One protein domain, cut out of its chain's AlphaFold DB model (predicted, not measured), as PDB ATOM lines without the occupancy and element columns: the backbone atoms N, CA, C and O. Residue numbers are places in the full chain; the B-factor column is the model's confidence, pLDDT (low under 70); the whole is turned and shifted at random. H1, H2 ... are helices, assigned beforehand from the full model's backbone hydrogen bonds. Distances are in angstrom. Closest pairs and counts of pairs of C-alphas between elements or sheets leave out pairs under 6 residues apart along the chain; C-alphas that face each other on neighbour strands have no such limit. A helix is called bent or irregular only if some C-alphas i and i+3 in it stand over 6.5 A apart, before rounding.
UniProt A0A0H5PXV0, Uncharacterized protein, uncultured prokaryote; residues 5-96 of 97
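What this domain is: This is residues 5 to 96 of the 97 residues of an uncharacterized protein of uncultured prokaryote (UniProt A0A0H5PXV0). Six short helices, mostly crossed, make one rounded globule: H1, H2 and H3 form one half, H4, H5 and H6 the other, and H6 makes one end of the long axis. H1 packs across H4 between the halves, and the ends of H3 and H6 meet at a corner. The printed part has 92 residues, with H1 to H6 in order along the chain and no named strand; the class is all helix. It is compact, with a radius of gyration of the C-alphas of 11.8 A and spans of 37 by 27 by 23 A.

Where its parts are: H1, residues 5 to 15, begins at C-alpha 5 (-38.832, -20.468, 21.504). H2 holds residues 23 to 30. H3, residues 37 to 48, 17.2 A long, is irregular: C-alphas 38 and 41 are 8.2 A apart. H4 holds residues 52 to 62 and H5 residues 66 to 74. H6, residues 83 to 95, 19.8 A long, ends at C-alpha 95 (-24.025, -26.886, 10.873).

How they stand to each other: H1 touches H2 about perpendicular at 88 degrees, closest C-alphas Val 10 and His 23, 6.0 A. H3 touches H1 with residues 42 to 46 alone, closest C-alphas His 42 and Cys 13, 5.2 A. H1 touches H4 at a steep tilt of 60 degrees, opposite ways, closest C-alphas Ser 6 and Phe 58, 5.1 A. H2 touches H5, closest C-alphas Leu 30 and Ile 69, 5.6 A. H3 and H6 touch only at their ends, closest C-alphas Phe 47 and Asn 84, 5.6 A. H6 touches H4 with residues 84 to 88 alone, closest C-alphas Asn 84 and Val 52, 6.1 A. H1 and H6 are apart. Every O i to N i+4 pair is within hydrogen-bond range in H1, H2, H4 and H5; H3 has 6 of 8 and H6 8 of 9.

The domain as a whole: The two farthest C-alphas, Lys 18 and His 96, are 38.2 A apart. The printed part has no cut and no long link. Mean pLDDT of the printed part is 90.9; residue 18 is under 70.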
ATOM      1  N   PHE A   5     -39.139 -21.361  22.621       95.25
ATOM      2  CA  PHE A   5     -38.832 -20.468  21.504       95.25
ATOM      3  C   PHE A   5     -40.073 -20.174  20.663       95.25
ATOM      4  O   PHE A   5     -40.294 -19.027  20.280       95.25
ATOM      5  N   SER A   6     -40.941 -21.168  20.460       93.81
ATOM      6  CA  SER A   6     -42.225 -20.987  19.778       93.81
ATOM      7  C   SER A   6     -43.129 -19.989  20.493       93.81
ATOM      8  O   SER A   6     -43.719 -19.122  19.847       93.81
ATOM      9  N   LYS A   7     -43.204 -20.060  21.827       93.56
ATOM     10  CA  LYS A   7     -43.945 -19.078  22.631       93.56
ATOM     11  C   LYS A   7     -43.339 -17.681  22.494       93.56
ATOM     12  O   LYS A   7     -44.072 -16.736  22.205       93.56
ATOM     13  N   CYS A   8     -42.021 -17.548  22.654       94.38
ATOM     14  CA  CYS A   8     -41.339 -16.258  22.549       94.38
ATOM     15  C   CYS A   8     -41.498 -15.622  21.162       94.38
ATOM     16  O   CYS A   8     -41.773 -14.428  21.080       94.38
ATOM     17  N   ALA A   9     -41.390 -16.404  20.085       94.81
ATOM     18  CA  ALA A   9     -41.556 -15.907  18.722       94.81
ATOM     19  C   ALA A   9     -42.971 -15.367  18.479       94.81
ATOM     20  O   ALA A   9     -43.132 -14.260  17.976       94.81
ATOM     21  N   VAL A  10     -44.003 -16.110  18.894       94.62
ATOM     22  CA  VAL A  10     -45.401 -15.675  18.753       94.62
ATOM     23  C   VAL A  10     -45.672 -14.408  19.557       94.62
ATOM     24  O   VAL A  10     -46.316 -13.492  19.051       94.62
ATOM     25  N   ILE A  11     -45.173 -14.335  20.796       93.06
ATOM     26  CA  ILE A  11     -45.304 -13.135  21.628       93.06
ATOM     27  C   ILE A  11     -44.615 -11.951  20.947       93.06
ATOM     28  O   ILE A  11     -45.248 -10.914  20.780       93.06
ATOM     29  N   GLY A  12     -43.367 -12.113  20.499       91.69
ATOM     30  CA  GLY A  12     -42.616 -11.051  19.831       91.69
ATOM     31  C   GLY A  12     -43.314 -10.545  18.566       91.69
ATOM     32  O   GLY A  12     -43.540  -9.348  18.434       91.69
ATOM     33  N   CYS A  13     -43.780 -11.450  17.700       91.62
ATOM     34  CA  CYS A  13     -44.555 -11.081  16.513       91.62
ATOM     35  C   CYS A  13     -45.871 -10.352  16.848       91.62
ATOM     36  O   CYS A  13     -46.314  -9.511  16.068       91.62
ATOM     37  N   ASN A  14     -46.510 -10.661  17.982       92.06
ATOM     38  CA  ASN A  14     -47.788 -10.059  18.382       92.06
ATOM     39  C   ASN A  14     -47.656  -8.741  19.141       92.06
ATOM     40  O   ASN A  14     -48.565  -7.923  19.067       92.06
ATOM     41  N   VAL A  15     -46.562  -8.505  19.868       84.06
ATOM     42  CA  VAL A  15     -46.343  -7.217  20.551       84.06
ATOM     43  C   VAL A  15     -46.205  -6.083  19.531       84.06
ATOM     44  O   VAL A  15     -46.652  -4.967  19.790       84.06
ATOM     45  N   SER A  16     -45.678  -6.385  18.344       73.38
ATOM     46  CA  SER A  16     -45.478  -5.405  17.276       73.38
ATOM     47  C   SER A  16     -46.737  -5.128  16.425       73.38
ATOM     48  O   SER A  16     -46.746  -4.154  15.674       73.38
ATOM     49  N   TYR A  17     -47.833  -5.906  16.542       73.31
ATOM     50  CA  TYR A  17     -49.034  -5.746  15.695       73.31
ATOM     51  C   TYR A  17     -50.381  -5.974  16.399       73.31
ATOM     52  O   TYR A  17     -50.545  -6.825  17.262       73.31
ATOM     53  N   LYS A  18     -51.427  -5.273  15.929       69.12
ATOM     54  CA  LYS A  18     -52.804  -5.406  16.454       69.12
ATOM     55  C   LYS A  18     -53.486  -6.748  16.131       69.12
ATOM     56  O   LYS A  18     -54.431  -7.121  16.821       69.12
ATOM     57  N   LYS A  19     -53.061  -7.453  15.073       77.06
ATOM     58  CA  LYS A  19     -53.579  -8.788  14.719       77.06
ATOM     59  C   LYS A  19     -52.755  -9.850  15.444       77.06
ATOM     60  O   LYS A  19     -51.536  -9.852  15.310       77.06
ATOM     61  N   GLN A  20     -53.413 -10.767  16.152       87.75
ATOM     62  CA  GLN A  20     -52.733 -11.863  16.842       87.75
ATOM     63  C   GLN A  20     -52.478 -13.038  15.891       87.75
ATOM     64  O   GLN A  20     -53.415 -13.713  15.460       87.75
ATOM     65  N   ILE A  21     -51.211 -13.293  15.578       92.25
ATOM     66  CA  ILE A  21     -50.765 -14.524  14.938       92.25
ATOM     67  C   ILE A  21     -50.691 -15.644  15.978       92.25
ATOM     68  O   ILE A  21     -50.268 -15.431  17.116       92.25
ATOM     69  N   THR A  22     -51.115 -16.846  15.603       93.94
ATOM     70  CA  THR A  22     -50.965 -18.042  16.442       93.94
ATOM     71  C   THR A  22     -49.683 -18.788  16.085       93.94
ATOM     72  O   THR A  22     -49.128 -18.606  15.001       93.94
ATOM     73  N   HIS A  23     -49.233 -19.676  16.975       94.62
ATOM     74  CA  HIS A  23     -48.099 -20.569  16.707       94.62
ATOM     75  C   HIS A  23     -48.291 -21.384  15.422       94.62
ATOM     76  O   HIS A  23     -47.431 -21.344  14.545       94.62
ATOM     77  N   ASP A  24     -49.440 -22.053  15.285       95.06
ATOM     78  CA  ASP A  24     -49.777 -22.829  14.087       95.06
ATOM     79  C   ASP A  24     -49.757 -21.954  12.830       95.06
ATOM     80  O   ASP A  24     -49.151 -22.312  11.825       95.06
ATOM     81  N   ARG A  25     -50.336 -20.750  12.904       95.31
ATOM     82  CA  ARG A  25     -50.364 -19.828  11.769       95.31
ATOM     83  C   ARG A  25     -48.956 -19.417  11.340       95.31
ATOM     84  O   ARG A  25     -48.649 -19.508  10.157       95.31
ATOM     85  N   LEU A  26     -48.105 -19.017  12.286       95.62
ATOM     86  CA  LEU A  26     -46.720 -18.636  12.010       95.62
ATOM     87  C   LEU A  26     -45.933 -19.802  11.398       95.62
ATOM     88  O   LEU A  26     -45.263 -19.624  10.384       95.62
ATOM     89  N   LYS A  27     -46.075 -21.012  11.958       96.56
ATOM     90  CA  LYS A  27     -45.454 -22.225  11.413       96.56
ATOM     91  C   LYS A  27     -45.893 -22.475   9.971       96.56
ATOM     92  O   LYS A  27     -45.047 -22.676   9.109       96.56
ATOM     93  N   ARG A  28     -47.197 -22.447   9.699       96.31
ATOM     94  CA  ARG A  28     -47.747 -22.728   8.367       96.31
ATOM     95  C   ARG A  28     -47.280 -21.716   7.321       96.31
ATOM     96  O   ARG A  28     -47.018 -22.115   6.190       96.31
ATOM     97  N   ILE A  29     -47.126 -20.441   7.688       95.12
ATOM     98  CA  ILE A  29     -46.534 -19.428   6.797       95.12
ATOM     99  C   ILE A  29     -45.076 -19.776   6.494       95.12
ATOM    100  O   ILE A  29     -44.689 -19.864   5.334       95.12
ATOM    101  N   LEU A  30     -44.278 -20.021   7.535       95.31
ATOM    102  CA  LEU A  30     -42.850 -20.324   7.409       95.31
ATOM    103  C   LEU A  30     -42.578 -21.654   6.675       95.31
ATOM    104  O   LEU A  30     -41.538 -21.811   6.039       95.31
ATOM    105  N   SER A  31     -43.533 -22.586   6.698       95.19
ATOM    106  CA  SER A  31     -43.530 -23.822   5.904       95.19
ATOM    107  C   SER A  31     -44.045 -23.649   4.465       95.19
ATOM    108  O   SER A  31     -44.051 -24.619   3.703       95.19
ATOM    109  N   GLN A  32     -44.467 -22.440   4.070       92.50
ATOM    110  CA  GLN A  32     -45.130 -22.136   2.792       92.50
ATOM    111  C   GLN A  32     -46.408 -22.951   2.540       92.50
ATOM    112  O   GLN A  32     -46.734 -23.294   1.406       92.50
ATOM    113  N   GLU A  33     -47.141 -23.291   3.598       92.31
ATOM    114  CA  GLU A  33     -48.457 -23.931   3.487       92.31
ATOM    115  C   GLU A  33     -49.577 -22.904   3.283       92.31
ATOM    116  O   GLU A  33     -50.680 -23.251   2.862       92.31
ATOM    117  N   ILE A  34     -49.305 -21.645   3.626       92.25
ATOM    118  CA  ILE A  34     -50.194 -20.502   3.440       92.25
ATOM    119  C   ILE A  34     -49.382 -19.273   3.042       92.25
ATOM    120  O   ILE A  34     -48.207 -19.147   3.383       92.25
ATOM    121  N   ASP A  35     -50.047 -18.374   2.331       87.44
ATOM    122  CA  ASP A  35     -49.467 -17.155   1.792       87.44
ATOM    123  C   ASP A  35     -49.165 -16.100   2.880       87.44
ATOM    124  O   ASP A  35     -49.833 -16.033   3.920       87.44
ATOM    125  N   ILE A  36     -48.133 -15.283   2.636       88.81
ATOM    126  CA  ILE A  36     -47.617 -14.286   3.582       88.81
ATOM    127  C   ILE A  36     -48.427 -12.981   3.604       88.81
ATOM    128  O   ILE A  36     -48.267 -12.217   4.549       88.81
ATOM    129  N   ASN A  37     -49.270 -12.690   2.606       86.12
ATOM    130  CA  ASN A  37     -49.810 -11.346   2.346       86.12
ATOM    131  C   ASN A  37     -50.531 -10.733   3.555       86.12
ATOM    132  O   ASN A  37     -50.283  -9.581   3.908       86.12
ATOM    133  N   ASP A  38     -51.368 -11.509   4.248       87.19
ATOM    134  CA  ASP A  38     -52.099 -11.033   5.435       87.19
ATOM    135  C   ASP A  38     -51.223 -10.861   6.687       87.19
ATOM    136  O   ASP A  38     -51.666 -10.277   7.683       87.19
ATOM    137  N   TRP A  39     -49.996 -11.381   6.642       91.19
ATOM    138  CA  TRP A  39     -49.085 -11.553   7.774       91.19
ATOM    139  C   TRP A  39     -47.687 -10.988   7.510       91.19
ATOM    140  O   TRP A  39     -46.782 -11.201   8.311       91.19
ATOM    141  N   ILE A  40     -47.502 -10.252   6.413       90.69
ATOM    142  CA  ILE A  40     -46.190  -9.785   5.953       90.69
ATOM    143  C   ILE A  40     -45.460  -8.973   7.025       90.69
ATOM    144  O   ILE A  40     -44.261  -9.144   7.217       90.69
ATOM    145  N   GLY A  41     -46.198  -8.170   7.798       90.62
ATOM    146  CA  GLY A  41     -45.648  -7.427   8.926       90.62
ATOM    147  C   GLY A  41     -45.115  -8.337  10.036       90.62
ATOM    148  O   GLY A  41     -44.023  -8.112  10.548       90.62
ATOM    149  N   HIS A  42     -45.840  -9.401  10.392       93.00
ATOM    150  CA  HIS A  42     -45.378 -10.368  11.397       93.00
ATOM    151  C   HIS A  42     -44.127 -11.112  10.941       93.00
ATOM    152  O   HIS A  42     -43.268 -11.407  11.770       93.00
ATOM    153  N   ILE A  43     -44.021 -11.403   9.642       93.50
ATOM    154  CA  ILE A  43     -42.846 -12.051   9.052       93.50
ATOM    155  C   ILE A  43     -41.650 -11.094   9.000       93.50
ATOM    156  O   ILE A  43     -40.532 -11.506   9.304       93.50
ATOM    157  N   ASP A  44     -41.879  -9.812   8.710       91.94
ATOM    158  CA  ASP A  44     -40.855  -8.772   8.825       91.94
ATOM    159  C   ASP A  44     -40.291  -8.716  10.255       91.94
ATOM    160  O   ASP A  44     -39.090  -8.892  10.454       91.94
ATOM    161  N   VAL A  45     -41.156  -8.622  11.271       92.12
ATOM    162  CA  VAL A  45     -40.752  -8.658  12.691       92.12
ATOM    163  C   VAL A  45     -40.000  -9.937  13.035       92.12
ATOM    164  O   VAL A  45     -38.966  -9.881  13.706       92.12
ATOM    165  N   PHE A  46     -40.464 -11.081  12.530       94.50
ATOM    166  CA  PHE A  46     -39.804 -12.364  12.741       94.50
ATOM    167  C   PHE A  46     -38.342 -12.343  12.270       94.50
ATOM    168  O   PHE A  46     -37.476 -12.829  12.990       94.50
ATOM    169  N   PHE A  47     -38.039 -11.744  11.113       94.12
ATOM    170  CA  PHE A  47     -36.678 -11.704  10.557       94.12
ATOM    171  C   PHE A  47     -35.858 -10.447  10.895       94.12
ATOM    172  O   PHE A  47     -34.644 -10.449  10.666       94.12
ATOM    173  N   ASN A  48     -36.471  -9.375  11.403       90.88
ATOM    174  CA  ASN A  48     -35.782  -8.115  11.712       90.88
ATOM    175  C   ASN A  48     -35.646  -7.807  13.200       90.88
ATOM    176  O   ASN A  48     -34.630  -7.236  13.609       90.88
ATOM    177  N   GLU A  49     -36.656  -8.145  13.997       92.00
ATOM    178  CA  GLU A  49     -36.755  -7.697  15.388       92.00
ATOM    179  C   GLU A  49     -36.478  -8.821  16.380       92.00
ATOM    180  O   GLU A  49     -35.894  -8.571  17.437       92.00
ATOM    181  N   LEU A  50     -36.853 -10.062  16.053       94.25
ATOM    182  CA  LEU A  50     -36.626 -11.174  16.970       94.25
ATOM    183  C   LEU A  50     -35.128 -11.485  17.117       94.25
ATOM    184  O   LEU A  50     -34.413 -11.541  16.110       94.25
ATOM    185  N   PRO A  51     -34.653 -11.761  18.347       94.19
ATOM    186  CA  PRO A  51     -33.329 -12.328  18.579       94.19
ATOM    187  C   PRO A  51     -33.074 -13.567  17.715       94.19
ATOM    188  O   PRO A  51     -33.954 -14.417  17.550       94.19
ATOM    189  N   VAL A  52     -31.854 -13.687  17.186       94.69
ATOM    190  CA  VAL A  52     -31.463 -14.775  16.273       94.69
ATOM    191  C   VAL A  52     -31.672 -16.145  16.922       94.69
ATOM    192  O   VAL A  52     -32.132 -17.078  16.265       94.69
ATOM    193  N   GLU A  53     -31.411 -16.260  18.224       94.69
ATOM    194  CA  GLU A  53     -31.578 -17.499  18.985       94.69
ATOM    195  C   GLU A  53     -33.044 -17.942  19.025       94.69
ATOM    196  O   GLU A  53     -33.331 -19.137  18.961       94.69
ATOM    197  N   ILE A  54     -33.983 -16.989  19.075       95.94
ATOM    198  CA  ILE A  54     -35.422 -17.273  19.035       95.94
ATOM    199  C   ILE A  54     -35.831 -17.756  17.645       95.94
ATOM    200  O   ILE A  54     -36.592 -18.717  17.546       95.94
ATOM    201  N   ILE A  55     -35.304 -17.145  16.580       95.56
ATOM    202  CA  ILE A  55     -35.582 -17.566  15.200       95.56
ATOM    203  C   ILE A  55     -35.090 -19.001  14.972       95.56
ATOM    204  O   ILE A  55     -35.858 -19.863  14.543       95.56
ATOM    205  N   ILE A  56     -33.824 -19.280  15.301       94.38
ATOM    206  CA  ILE A  56     -33.225 -20.615  15.149       94.38
ATOM    207  C   ILE A  56     -33.963 -21.632  16.021       94.38
ATOM    208  O   ILE A  56     -34.316 -22.713  15.547       94.38
ATOM    209  N   GLY A  57     -34.231 -21.280  17.280       95.06
ATOM    210  CA  GLY A  57     -34.971 -22.120  18.213       95.06
ATOM    211  C   GLY A  57     -36.362 -22.472  17.689       95.06
ATOM    212  O   GLY A  57     -36.732 -23.643  17.697       95.06
ATOM    213  N   PHE A  58     -37.097 -21.499  17.140       96.44
ATOM    214  CA  PHE A  58     -38.399 -21.729  16.514       96.44
ATOM    215  C   PHE A  58     -38.306 -22.729  15.359       96.44
ATOM    216  O   PHE A  58     -39.087 -23.679  15.299       96.44
ATOM    217  N   ILE A  59     -37.359 -22.526  14.439       94.56
ATOM    218  CA  ILE A  59     -37.176 -23.384  13.260       94.56
ATOM    219  C   ILE A  59     -36.886 -24.827  13.695       94.56
ATOM    220  O   ILE A  59     -37.514 -25.756  13.180       94.56
ATOM    221  N   LYS A  60     -35.996 -25.004  14.682       93.25
ATOM    222  CA  LYS A  60     -35.624 -26.314  15.236       93.25
ATOM    223  C   LYS A  60     -36.792 -26.988  15.961       93.25
ATOM    224  O   LYS A  60     -37.099 -28.135  15.658       93.25
ATOM    225  N   GLU A  61     -37.491 -26.282  16.852       95.31
ATOM    226  CA  GLU A  61     -38.662 -26.817  17.570       95.31
ATOM    227  C   GLU A  61     -39.775 -27.279  16.615       95.31
ATOM    228  O   GLU A  61     -40.495 -28.237  16.901       95.31
ATOM    229  N   ASN A  62     -39.919 -26.607  15.470       94.81
ATOM    230  CA  ASN A  62     -40.991 -26.866  14.513       94.81
ATOM    231  C   ASN A  62     -40.580 -27.747  13.329       94.81
ATOM    232  O   ASN A  62     -41.436 -28.046  12.494       94.81
ATOM    233  N   ASN A  63     -39.319 -28.191  13.279       94.31
ATOM    234  CA  ASN A  63     -38.743 -28.999  12.201       94.31
ATOM    235  C   ASN A  63     -38.998 -28.404  10.805       94.31
ATOM    236  O   ASN A  63     -39.355 -29.123   9.870       94.31
ATOM    237  N   ILE A  64     -38.864 -27.081  10.663       94.06
ATOM    238  CA  ILE A  64     -39.104 -26.419   9.377       94.06
ATOM    239  C   ILE A  64     -37.833 -26.527   8.523       94.06
ATOM    240  O   ILE A  64     -36.769 -26.099   8.975       94.06
ATOM    241  N   PRO A  65     -37.905 -27.064   7.289       93.50
ATOM    242  CA  PRO A  65     -36.741 -27.131   6.416       93.50
ATOM    243  C   PRO A  65     -36.186 -25.735   6.123       93.50
ATOM    244  O   PRO A  65     -36.937 -24.838   5.739       93.50
ATOM    245  N   PHE A  66     -34.865 -25.563   6.219       92.25
ATOM    246  CA  PHE A  66     -34.219 -24.269   5.971       92.25
ATOM    247  C   PHE A  66     -34.576 -23.685   4.595       92.25
ATOM    248  O   PHE A  66     -34.867 -22.497   4.482       92.25
ATOM    249  N   ALA A  67     -34.664 -24.530   3.560       93.62
ATOM    250  CA  ALA A  67     -35.069 -24.115   2.216       93.62
ATOM    251  C   ALA A  67     -36.451 -23.431   2.178       93.62
ATOM    252  O   ALA A  67     -36.650 -22.507   1.392       93.62
ATOM    253  N   LYS A  68     -37.395 -23.847   3.035       94.75
ATOM    254  CA  LYS A  68     -38.722 -23.220   3.141       94.75
ATOM    255  C   LYS A  68     -38.636 -21.838   3.777       94.75
ATOM    256  O   LYS A  68     -39.174 -20.891   3.215       94.75
ATOM    257  N   ILE A  69     -37.880 -21.711   4.867       93.38
ATOM    258  CA  ILE A  69     -37.632 -20.417   5.518       93.38
ATOM    259  C   ILE A  69     -36.957 -19.445   4.544       93.38
ATOM    260  O   ILE A  69     -37.381 -18.298   4.427       93.38
ATOM    261  N   LYS A  70     -35.934 -19.914   3.820       94.25
ATOM    262  CA  LYS A  70     -35.219 -19.109   2.828       94.25
ATOM    263  C   LYS A  70     -36.145 -18.623   1.717       94.25
ATOM    264  O   LYS A  70     -36.092 -17.455   1.361       94.25
ATOM    265  N   SER A  71     -37.011 -19.499   1.217       93.81
ATOM    266  CA  SER A  71     -38.000 -19.150   0.199       93.81
ATOM    267  C   SER A  71     -38.944 -18.039   0.688       93.81
ATOM    268  O   SER A  71     -39.072 -17.016   0.028       93.81
ATOM    269  N   VAL A  72     -39.482 -18.155   1.912       93.44
ATOM    270  CA  VAL A  72     -40.309 -17.097   2.529       93.44
ATOM    271  C   VAL A  72     -39.551 -15.775   2.662       93.44
ATOM    272  O   VAL A  72     -40.111 -14.718   2.394       93.44
ATOM    273  N   TYR A  73     -38.283 -15.814   3.073       92.94
ATOM    274  CA  TYR A  73     -37.444 -14.618   3.146       92.94
ATOM    275  C   TYR A  73     -37.207 -13.986   1.767       92.94
ATOM    276  O   TYR A  73     -37.225 -12.763   1.623       92.94
ATOM    277  N   ASP A  74     -36.975 -14.814   0.749       91.31
ATOM    278  CA  ASP A  74     -36.720 -14.353  -0.608       91.31
ATOM    279  C   ASP A  74     -37.952 -13.691  -1.240       91.31
ATOM    280  O   ASP A  74     -37.770 -12.724  -1.990       91.31
ATOM    281  N   ASP A  75     -39.154 -14.145  -0.862       89.88
ATOM    282  CA  ASP A  75     -40.460 -13.601  -1.260       89.88
ATOM    283  C   ASP A  75     -40.785 -12.241  -0.603       89.88
ATOM    284  O   ASP A  75     -41.678 -11.524  -1.064       89.88
ATOM    285  N   LEU A  76     -40.066 -11.840   0.454       90.75
ATOM    286  CA  LEU A  76     -40.283 -10.536   1.087       90.75
ATOM    287  C   LEU A  76     -39.826  -9.378   0.180       90.75
ATOM    288  O   LEU A  76     -38.768  -9.455  -0.459       90.75
ATOM    289  N   PRO A  77     -40.551  -8.241   0.184       89.94
ATOM    290  CA  PRO A  77     -40.096  -7.008  -0.442       89.94
ATOM    291  C   PRO A  77     -38.706  -6.621   0.061       89.94
ATOM    292  O   PRO A  77     -38.409  -6.757   1.245       89.94
ATOM    293  N   ALA A  78     -37.863  -6.071  -0.817       89.31
ATOM    294  CA  ALA A  78     -36.482  -5.713  -0.477       89.31
ATOM    295  C   ALA A  78     -36.319  -4.900   0.832       89.31
ATOM    296  O   ALA A  78     -35.392  -5.206   1.581       89.31
ATOM    297  N   PRO A  79     -37.202  -3.935   1.176       87.19
ATOM    298  CA  PRO A  79     -37.115  -3.210   2.451       87.19
ATOM    299  C   PRO A  79     -37.352  -4.072   3.702       87.19
ATOM    300  O   PRO A  79     -36.901  -3.700   4.779       87.19
ATOM    301  N   MET A  80     -38.047  -5.204   3.564       87.25
ATOM    302  CA  MET A  80     -38.422  -6.131   4.642       87.25
ATOM    303  C   MET A  80     -37.498  -7.350   4.724       87.25
ATOM    304  O   MET A  80     -37.670  -8.211   5.585       87.25
ATOM    305  N   LYS A  81     -36.504  -7.461   3.832       86.88
ATOM    306  CA  LYS A  81     -35.518  -8.547   3.864       86.88
ATOM    307  C   LYS A  81     -34.618  -8.396   5.083       86.88
ATOM    308  O   LYS A  81     -33.563  -7.763   5.039       86.88
ATOM    309  N   GLY A  82     -35.073  -8.977   6.189       77.12
ATOM    310  CA  GLY A  82     -34.519  -8.707   7.495       77.12
ATOM    311  C   GLY A  82     -33.063  -9.090   7.709       77.12
ATOM    312  O   GLY A  82     -32.542 -10.060   7.154       77.12
ATOM    313  N   LYS A  83     -32.384  -8.282   8.528       86.19
ATOM    314  CA  LYS A  83     -30.941  -8.410   8.775       86.19
ATOM    315  C   LYS A  83     -30.583  -9.677   9.558       86.19
ATOM    316  O   LYS A  83     -29.505 -10.226   9.332       86.19
ATOM    317  N   ASN A  84     -31.473 -10.162  10.432       91.06
ATOM    318  CA  ASN A  84     -31.177 -11.315  11.287       91.06
ATOM    319  C   ASN A  84     -31.186 -12.620  10.482       91.06
ATOM    320  O   ASN A  84     -30.441 -13.537  10.819       91.06
ATOM    321  N   PHE A  85     -31.933 -12.689   9.371       89.62
ATOM    322  CA  PHE A  85     -31.942 -13.878   8.516       89.62
ATOM    323  C   PHE A  85     -30.558 -14.216   7.943       89.62
ATOM    324  O   PHE A  85     -30.209 -15.387   7.855       89.62
ATOM    325  N   LYS A  86     -29.718 -13.216   7.644       88.38
ATOM    326  CA  LYS A  86     -28.337 -13.456   7.181       88.38
ATOM    327  C   LYS A  86     -27.503 -14.230   8.205       88.38
ATOM    328  O   LYS A  86     -26.675 -15.051   7.831       88.38
ATOM    329  N   ILE A  87     -27.731 -13.980   9.494       90.75
ATOM    330  CA  ILE A  87     -27.042 -14.685  10.582       90.75
ATOM    331  C   ILE A  87     -27.584 -16.117  10.695       90.75
ATOM    332  O   ILE A  87     -26.812 -17.060  10.846       90.75
ATOM    333  N   VAL A  88     -28.902 -16.292  10.553       90.38
ATOM    334  CA  VAL A  88     -29.547 -17.617  10.513       90.38
ATOM    335  C   VAL A  88     -29.008 -18.458   9.349       90.38
ATOM    336  O   VAL A  88     -28.717 -19.638   9.532       90.38
ATOM    337  N   GLU A  89     -28.823 -17.855   8.173       90.62
ATOM    338  CA  GLU A  89     -28.242 -18.513   6.997       90.62
ATOM    339  C   GLU A  89     -26.793 -18.954   7.241       90.62
ATOM    340  O   GLU A  89     -26.453 -20.105   6.972       90.62
ATOM    341  N   GLN A  90     -25.958 -18.091   7.826       89.31
ATOM    342  CA  GLN A  90     -24.582 -18.447   8.195       89.31
ATOM    343  C   GLN A  90     -24.533 -19.613   9.186       89.31
ATOM    344  O   GLN A  90     -23.743 -20.539   9.009       89.31
ATOM    345  N   PHE A  91     -25.399 -19.593  10.200       88.94
ATOM    346  CA  PHE A  91     -25.478 -20.662  11.191       88.94
ATOM    347  C   PHE A  91     -25.857 -22.005  10.552       88.94
ATOM    348  O   PHE A  91     -25.226 -23.020  10.836       88.94
ATOM    349  N   HIS A  92     -26.833 -22.009   9.638       88.25
ATOM    350  CA  HIS A  92     -27.225 -23.220   8.918       88.25
ATOM    351  C   HIS A  92     -26.082 -23.792   8.065       88.25
ATOM    352  O   HIS A  92     -25.848 -24.997   8.091       88.25
ATOM    353  N   ILE A  93     -25.343 -22.934   7.349       86.69
ATOM    354  CA  ILE A  93     -24.185 -23.354   6.544       86.69
ATOM    355  C   ILE A  93     -23.119 -24.009   7.433       86.69
ATOM    356  O   ILE A  93     -22.595 -25.061   7.076       86.69
ATOM    357  N   MET A  94     -22.826 -23.429   8.602       83.62
ATOM    358  CA  MET A  94     -21.849 -23.985   9.546       83.62
ATOM    359  C   MET A  94     -22.258 -25.349  10.116       83.62
ATOM    360  O   MET A  94     -21.393 -26.188  10.328       83.62
ATOM    361  N   GLU A  95     -23.549 -25.589  10.368       83.75
ATOM    362  CA  GLU A  95     -24.025 -26.886  10.873       83.75
ATOM    363  C   GLU A  95     -23.960 -28.008   9.819       83.75
ATOM    364  O   GLU A  95     -24.133 -29.174  10.176       83.75
ATOM    365  N   HIS A  96     -23.808 -27.685   8.530       78.12
ATOM    366  CA  HIS A  96     -23.884 -28.640   7.409       78.12
ATOM    367  C   HIS A  96     -22.638 -28.621   6.498       78.12
ATOM    368  O   HIS A  96     -22.676 -29.196   5.408       78.12
TER     369      HIS A  96